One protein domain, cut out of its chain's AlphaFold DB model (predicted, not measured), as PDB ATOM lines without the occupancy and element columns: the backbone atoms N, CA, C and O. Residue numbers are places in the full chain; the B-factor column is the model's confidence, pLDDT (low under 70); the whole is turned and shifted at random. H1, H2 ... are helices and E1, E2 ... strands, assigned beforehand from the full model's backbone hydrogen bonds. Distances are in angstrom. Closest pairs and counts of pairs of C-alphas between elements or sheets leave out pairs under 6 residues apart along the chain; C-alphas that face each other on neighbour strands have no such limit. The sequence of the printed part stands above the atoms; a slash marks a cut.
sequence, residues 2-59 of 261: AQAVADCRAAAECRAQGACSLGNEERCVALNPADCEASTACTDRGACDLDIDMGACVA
ATOM      1  N   ALA A   2      25.684  29.387 -27.500       71.06
ATOM      2  CA  ALA A   2      26.195  30.237 -28.593       71.06
ATOM      3  C   ALA A   2      27.264  31.261 -28.155       71.06
ATOM      4  O   ALA A   2      28.263  31.416 -28.849       71.06
ATOM      5  N   GLN A   3      27.091  31.897 -26.987       84.12
ATOM      6  CA  GLN A   3      28.088  32.824 -26.432       84.12
ATOM      7  C   GLN A   3      29.422  32.118 -26.152       84.12
ATOM      8  O   GLN A   3      30.441  32.537 -26.670       84.12
ATOM      9  N   ALA A   4      29.391  30.980 -25.459       83.75
ATOM     10  CA  ALA A   4      30.593  30.201 -25.157       83.75
ATOM     11  C   ALA A   4      31.325  29.692 -26.421       83.75
ATOM     12  O   ALA A   4      32.551  29.648 -26.458       83.75
ATOM     13  N   VAL A   5      30.600  29.370 -27.500       82.75
ATOM     14  CA  VAL A   5      31.219  29.048 -28.802       82.75
ATOM     15  C   VAL A   5      31.878  30.282 -29.429       82.75
ATOM     16  O   VAL A   5      32.978  30.184 -29.971       82.75
ATOM     17  N   ALA A   6      31.222  31.444 -29.364       87.50
ATOM     18  CA  ALA A   6      31.806  32.697 -29.833       87.50
ATOM     19  C   ALA A   6      33.066  33.066 -29.030       87.50
ATOM     20  O   ALA A   6      34.058  33.492 -29.621       87.50
ATOM     21  N   ASP A   7      33.052  32.815 -27.719       93.06
ATOM     22  CA  ASP A   7      34.183  33.047 -26.826       93.06
ATOM     23  C   ASP A   7      35.381  32.158 -27.209       93.06
ATOM     24  O   ASP A   7      36.495  32.667 -27.324       93.06
ATOM     25  N   CYS A   8      35.163  30.873 -27.533       95.38
ATOM     26  CA  CYS A   8      36.237  29.995 -28.022       95.38
ATOM     27  C   CYS A   8      36.866  30.502 -29.324       95.38
ATOM     28  O   CYS A   8      38.087  30.544 -29.442       95.38
ATOM     29  N   ARG A   9      36.063  30.947 -30.297       94.31
ATOM     30  CA  ARG A   9      36.587  31.467 -31.575       94.31
ATOM     31  C   ARG A   9      37.335  32.791 -31.428       94.31
ATOM     32  O   ARG A   9      38.232  33.083 -32.218       94.31
ATOM     33  N   ALA A  10      36.952  33.603 -30.448       94.69
ATOM     34  CA  ALA A  10      37.630  34.857 -30.139       94.69
ATOM     35  C   ALA A  10      38.902  34.654 -29.295       94.69
ATOM     36  O   ALA A  10      39.760  35.541 -29.271       94.69
ATOM     37  N   ALA A  11      39.041  33.507 -28.622       95.56
ATOM     38  CA  ALA A  11      40.169  33.214 -27.748       95.56
ATOM     39  C   ALA A  11      41.496  33.098 -28.513       95.56
ATOM     40  O   ALA A  11      41.567  32.607 -29.644       95.56
ATOM     41  N   ALA A  12      42.589  33.499 -27.855       95.56
ATOM     42  CA  ALA A  12      43.942  33.330 -28.387       95.56
ATOM     43  C   ALA A  12      44.273  31.850 -28.658       95.56
ATOM     44  O   ALA A  12      44.949  31.549 -29.639       95.56
ATOM     45  N   GLU A  13      43.734  30.942 -27.841       94.81
ATOM     46  CA  GLU A  13      43.903  29.490 -27.965       94.81
ATOM     47  C   GLU A  13      43.380  28.941 -29.299       94.81
ATOM     48  O   GLU A  13      44.005  28.068 -29.896       94.81
ATOM     49  N   CYS A  14      42.272  29.487 -29.814       96.38
ATOM     50  CA  CYS A  14      41.746  29.104 -31.121       96.38
ATOM     51  C   CYS A  14      42.753  29.416 -32.230       96.38
ATOM     52  O   CYS A  14      43.094  28.544 -33.025       96.38
ATOM     53  N   ARG A  15      43.321  30.629 -32.240       96.31
ATOM     54  CA  ARG A  15      44.346  30.995 -33.233       96.31
ATOM     55  C   ARG A  15      45.638  30.207 -33.041       96.31
ATOM     56  O   ARG A  15      46.247  29.805 -34.023       96.31
ATOM     57  N   ALA A  16      46.058  30.001 -31.795       96.19
ATOM     58  CA  ALA A  16      47.332  29.368 -31.488       96.19
ATOM     59  C   ALA A  16      47.319  27.851 -31.724       96.19
ATOM     60  O   ALA A  16      48.282  27.309 -32.261       96.19
ATOM     61  N   GLN A  17      46.246  27.170 -31.318       96.62
ATOM     62  CA  GLN A  17      46.176  25.705 -31.236       96.62
ATOM     63  C   GLN A  17      45.043  25.080 -32.058       96.62
ATOM     64  O   GLN A  17      44.963  23.858 -32.120       96.62
ATOM     65  N   GLY A  18      44.151  25.878 -32.649       97.50
ATOM     66  CA  GLY A  18      42.947  25.370 -33.314       97.50
ATOM     67  C   GLY A  18      41.837  24.977 -32.337       97.50
ATOM     68  O   GLY A  18      40.880  24.312 -32.709       97.50
ATOM     69  N   ALA A  19      41.923  25.381 -31.069       97.19
ATOM     70  CA  ALA A  19      40.891  25.126 -30.068       97.19
ATOM     71  C   ALA A  19      39.703  26.100 -30.225       97.19
ATOM     72  O   ALA A  19      39.497  26.990 -29.403       97.19
ATOM     73  N   CYS A  20      38.961  25.993 -31.329       97.56
ATOM     74  CA  CYS A  20      37.971  26.994 -31.754       97.56
ATOM     75  C   CYS A  20      36.513  26.637 -31.441       97.56
ATOM     76  O   CYS A  20      35.611  27.438 -31.703       97.56
ATOM     77  N   SER A  21      36.266  25.454 -30.883       96.25
ATOM     78  CA  SER A  21      34.927  24.902 -30.694       96.25
ATOM     79  C   SER A  21      34.687  24.510 -29.232       96.25
ATOM     80  O   SER A  21      35.594  24.031 -28.562       96.25
ATOM     81  N   LEU A  22      33.470  24.712 -28.713       95.94
ATOM     82  CA  LEU A  22      33.123  24.347 -27.332       95.94
ATOM     83  C   LEU A  22      32.894  22.831 -27.224       95.94
ATOM     84  O   LEU A  22      31.960  22.307 -27.831       95.94
ATOM     85  N   GLY A  23      33.743  22.143 -26.462       93.88
ATOM     86  CA  GLY A  23      33.624  20.715 -26.173       93.88
ATOM     87  C   GLY A  23      32.636  20.404 -25.042       93.88
ATOM     88  O   GLY A  23      32.069  21.299 -24.416       93.88
ATOM     89  N   ASN A  24      32.462  19.112 -24.749       91.06
ATOM     90  CA  ASN A  24      31.492  18.621 -23.755       91.06
ATOM     91  C   ASN A  24      31.794  19.059 -22.309       91.06
ATOM     92  O   ASN A  24      30.883  19.130 -21.494       91.06
ATOM     93  N   GLU A  25      33.054  19.364 -21.995       89.56
ATOM     94  CA  GLU A  25      33.507  19.789 -20.660       89.56
ATOM     95  C   GLU A  25      33.629  21.318 -20.537       89.56
ATOM     96  O   GLU A  25      34.442  21.816 -19.765       89.56
ATOM     97  N   GLU A  26      32.904  22.074 -21.367       90.12
ATOM     98  CA  GLU A  26      32.982  23.546 -21.437       90.12
ATOM     99  C   GLU A  26      34.388  24.099 -21.764       90.12
ATOM    100  O   GLU A  26      34.645  25.295 -21.642       90.12
ATOM    101  N   ARG A  27      35.297  23.240 -22.239       94.88
ATOM    102  CA  ARG A  27      36.633  23.609 -22.722       94.88
ATOM    103  C   ARG A  27      36.635  23.844 -24.229       94.88
ATOM    104  O   ARG A  27      35.936  23.154 -24.972       94.88
ATOM    105  N   CYS A  28      37.459  24.781 -24.690       97.44
ATOM    106  CA  CYS A  28      37.678  24.979 -26.117       97.44
ATOM    107  C   CYS A  28      38.587  23.869 -26.669       97.44
ATOM    108  O   CYS A  28      39.642  23.582 -26.105       97.44
ATOM    109  N   VAL A  29      38.164  23.238 -27.759       97.44
ATOM    110  CA  VAL A  29      38.819  22.107 -28.431       97.44
ATOM    111  C   VAL A  29      38.722  22.275 -29.943       97.44
ATOM    112  O   VAL A  29      37.933  23.085 -30.440       97.44
ATOM    113  N   ALA A  30      39.522  21.513 -30.680       97.62
ATOM    114  CA  ALA A  30      39.324  21.354 -32.113       97.62
ATOM    115  C   ALA A  30      38.232  20.296 -32.330       97.62
ATOM    116  O   ALA A  30      38.330  19.194 -31.791       97.62
ATOM    117  N   LEU A  31      37.176  20.621 -33.085       96.69
ATOM    118  CA  LEU A  31      36.109  19.655 -33.415       96.69
ATOM    119  C   LEU A  31      36.052  19.315 -34.902       96.69
ATOM    120  O   LEU A  31      35.332  18.401 -35.301       96.69
ATOM    121  N   ASN A  32      36.776  20.056 -35.736       96.88
ATOM    122  CA  ASN A  32      36.823  19.816 -37.169       96.88
ATOM    123  C   ASN A  32      38.217  20.157 -37.737       96.88
ATOM    124  O   ASN A  32      38.943  20.944 -37.131       96.88
ATOM    125  N   PRO A  33      38.596  19.596 -38.899       97.00
ATOM    126  CA  PRO A  33      39.903  19.858 -39.509       97.00
ATOM    127  C   PRO A  33      40.176  21.335 -39.823       97.00
ATOM    128  O   PRO A  33      41.319  21.771 -39.721       97.00
ATOM    129  N   ALA A  34      39.147  22.127 -40.144       96.88
ATOM    130  CA  ALA A  34      39.329  23.543 -40.461       96.88
ATOM    131  C   ALA A  34      39.782  24.359 -39.237       96.88
ATOM    132  O   ALA A  34      40.528  25.326 -39.401       96.88
ATOM    133  N   ASP A  35      39.399  23.945 -38.021       97.19
ATOM    134  CA  ASP A  35      39.917  24.541 -36.785       97.19
ATOM    135  C   ASP A  35      41.453  24.374 -36.706       97.19
ATOM    136  O   ASP A  35      42.172  25.316 -36.366       97.19
ATOM    137  N   CYS A  36      41.970  23.198 -37.082       97.50
ATOM    138  CA  CYS A  36      43.405  22.910 -37.077       97.50
ATOM    139  C   CYS A  36      44.156  23.606 -38.209       97.50
ATOM    140  O   CYS A  36      45.193  24.222 -37.960       97.50
ATOM    141  N   GLU A  37      43.631  23.564 -39.433       95.75
ATOM    142  CA  GLU A  37      44.248  24.194 -40.608       95.75
ATOM    143  C   GLU A  37      44.401  25.715 -40.459       95.75
ATOM    144  O   GLU A  37      45.376  26.288 -40.946       95.75
ATOM    145  N   ALA A  38      43.471  26.370 -39.759       95.38
ATOM    146  CA  ALA A  38      43.517  27.810 -39.506       95.38
ATOM    147  C   ALA A  38      44.458  28.216 -38.354       95.38
ATOM    148  O   ALA A  38      44.651  29.412 -38.117       95.38
ATOM    149  N   SER A  39      45.025  27.252 -37.621       96.75
ATOM    150  CA  SER A  39      45.851  27.519 -36.442       96.75
ATOM    151  C   SER A  39      47.310  27.836 -36.788       96.75
ATOM    152  O   SER A  39      47.883  27.298 -37.739       96.75
ATOM    153  N   THR A  40      47.973  28.643 -35.956       95.38
ATOM    154  CA  THR A  40      49.425  28.853 -36.072       95.38
ATOM    155  C   THR A  40      50.210  27.590 -35.711       95.38
ATOM    156  O   THR A  40      51.306  27.374 -36.218       95.38
ATOM    157  N   ALA A  41      49.665  26.697 -34.875       94.56
ATOM    158  CA  ALA A  41      50.274  25.394 -34.614       94.56
ATOM    159  C   ALA A  41      50.382  24.535 -35.885       94.56
ATOM    160  O   ALA A  41      51.390  23.841 -36.065       94.56
ATOM    161  N   CYS A  42      49.397  24.610 -36.784       95.00
ATOM    162  CA  CYS A  42      49.494  23.989 -38.096       95.00
ATOM    163  C   CYS A  42      50.653  24.597 -38.894       95.00
ATOM    164  O   CYS A  42      51.556  23.854 -39.276       95.00
ATOM    165  N   THR A  43      50.710  25.922 -39.066       90.88
ATOM    166  CA  THR A  43      51.763  26.566 -39.879       90.88
ATOM    167  C   THR A  43      53.173  26.375 -39.325       90.88
ATOM    168  O   THR A  43      54.110  26.163 -40.096       90.88
ATOM    169  N   ASP A  44      53.328  26.428 -38.002       89.25
ATOM    170  CA  ASP A  44      54.641  26.513 -37.361       89.25
ATOM    171  C   ASP A  44      55.205  25.143 -36.972       89.25
ATOM    172  O   ASP A  44      56.426  24.971 -36.938       89.25
ATOM    173  N   ARG A  45      54.338  24.178 -36.625       90.25
ATOM    174  CA  ARG A  45      54.759  22.944 -35.934       90.25
ATOM    175  C   ARG A  45      54.366  21.633 -36.595       90.25
ATOM    176  O   ARG A  45      54.874  20.604 -36.146       90.25
ATOM    177  N   GLY A  46      53.483  21.617 -37.587       94.44
ATOM    178  CA  GLY A  46      52.959  20.336 -38.080       94.44
ATOM    179  C   GLY A  46      51.495  20.076 -37.799       94.44
ATOM    180  O   GLY A  46      50.923  19.173 -38.401       94.44
ATOM    181  N   ALA A  47      50.910  20.791 -36.838       95.69
ATOM    182  CA  ALA A  47      49.706  20.345 -36.146       95.69
ATOM    183  C   ALA A  47      48.420  20.689 -36.911       95.69
ATOM    184  O   ALA A  47      47.633  21.518 -36.474       95.69
ATOM    185  N   CYS A  48      48.254  20.100 -38.094       96.94
ATOM    186  CA  CYS A  48      47.131  20.381 -38.989       96.94
ATOM    187  C   CYS A  48      46.052  19.296 -38.976       96.94
ATOM    188  O   CYS A  48      44.966  19.541 -39.487       96.94
ATOM    189  N   ASP A  49      46.332  18.112 -38.430       97.31
ATOM    190  CA  ASP A  49      45.366  17.015 -38.416       97.31
ATOM    191  C   ASP A  49      44.610  16.992 -37.084       97.31
ATOM    192  O   ASP A  49      45.192  17.223 -36.024       97.31
ATOM    193  N   LEU A  50      43.308  16.711 -37.136       97.31
ATOM    194  CA  LEU A  50      42.465  16.596 -35.949       97.31
ATOM    195  C   LEU A  50      42.614  15.207 -35.317       97.31
ATOM    196  O   LEU A  50      42.266  14.203 -35.937       97.31
ATOM    197  N   ASP A  51      43.039  15.167 -34.059       96.75
ATOM    198  CA  ASP A  51      42.875  14.006 -33.191       96.75
ATOM    199  C   ASP A  51      41.526  14.116 -32.471       96.75
ATOM    200  O   ASP A  51      41.337  14.956 -31.586       96.75
ATOM    201  N   ILE A  52      40.565  13.297 -32.904       94.81
ATOM    202  CA  ILE A  52      39.185  13.324 -32.398       94.81
ATOM    203  C   ILE A  52      39.129  12.894 -30.929       94.81
ATOM    204  O   ILE A  52      38.334  13.449 -30.171       94.81
ATOM    205  N   ASP A  53      39.980  11.955 -30.517       94.31
ATOM    206  CA  ASP A  53      39.972  11.414 -29.158       94.31
ATOM    207  C   ASP A  53      40.516  12.441 -28.157       94.31
ATOM    208  O   ASP A  53      39.997  12.580 -27.048       94.31
ATOM    209  N   MET A  54      41.529  13.216 -28.560       92.94
ATOM    210  CA  MET A  54      42.084  14.300 -27.743       92.94
ATOM    211  C   MET A  54      41.342  15.638 -27.904       92.94
ATOM    212  O   MET A  54      41.511  16.538 -27.072       92.94
ATOM    213  N   GLY A  55      40.541  15.797 -28.963       96.31
ATOM    214  CA  GLY A  55      39.956  17.084 -29.354       96.31
ATOM    215  C   GLY A  55      41.034  18.139 -29.625       96.31
ATOM    216  O   GLY A  55      40.900  19.293 -29.209       96.31
ATOM    217  N   ALA A  56      42.146  17.727 -30.236       96.81
ATOM    218  CA  ALA A  56      43.348  18.541 -30.380       96.81
ATOM    219  C   ALA A  56      43.955  18.411 -31.777       96.81
ATOM    220  O   ALA A  56      43.793  17.401 -32.459       96.81
ATOM    221  N   CYS A  57      44.695  19.435 -32.182       97.56
ATOM    222  CA  CYS A  57      45.428  19.419 -33.436       97.56
ATOM    223  C   CYS A  57      46.798  18.768 -33.235       97.56
ATOM    224  O   CYS A  57      47.564  19.163 -32.352       97.56
ATOM    225  N   VAL A  58      47.118  17.777 -34.063       97.12
ATOM    226  CA  VAL A  58      48.335  16.969 -33.963       97.12
ATOM    227  C   VAL A  58      49.112  16.970 -35.270       97.12
ATOM    228  O   VAL A  58      48.566  17.149 -36.361       97.12
ATOM    229  N   ALA A  59      50.428  16.799 -35.161       97.25
ATOM    230  CA  ALA A  59      51.272  16.569 -36.321       97.25
ATOM    231  C   ALA A  59      51.220  15.090 -36.716       97.25
ATOM    232  O   ALA A  59      51.371  14.210 -35.866       97.25
TER     233      ALA A  59
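This is residues 2 to 59 of the 261 residues of an uncharacterized protein of Deltaproteobacteria bacterium (UniProt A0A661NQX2). Short helices H1 and H4 reach towards the two ends of the length, with helices H2 and H3 nearer its middle; H2 packs on H4, H3 packs on strand E1 of a small hairpin of E1 and E2, and residues 18 to 32 make a long loop from H2 to H3. The 58 printed residues hold H1, H2, H3, H4, E1 and E2 in that order, mostly helix, the sheet antiparallel. The whole is compact, radius of gyration of the C-alphas 10.1 A, spanning 30 by 22 by 13 A.

H1, residues 2 to 10, begins at C-alpha 2 (26.195, 30.237, -28.593) and measures 12.4 A; H2, 12 to 17, 8.4 A; H3, 33 to 37, 6.2 A; H4, 40 to 45, 8.0 A; E1, 49 to 51, 6.5 A; E2, 56 to 58, 6.3 A, ends at C-alpha 58 (48.335, 16.969, -33.963).

H1 is close to H2 but not clearly touching, closest C-alphas Cys 8 and Cys 14, 6.4 A. H2 and H4 touch, closest C-alphas Ala 16 and Thr 40, 5.1 A. The closest C-alphas of H3 and E1 are Pro 33 and Leu 50, 5.5 A. In the E1 and E2 hairpin, N 51 and O 56 are within hydrogen-bond range, 2.8 A. In H1 to H4 every O i to N i+4 pair is within range.

The farthest C-alphas, Ala 2 and Arg 45, are 30.4 A apart. The printed part has no cut; H2 to H3 is the long link. No printed residue is under pLDDT 70.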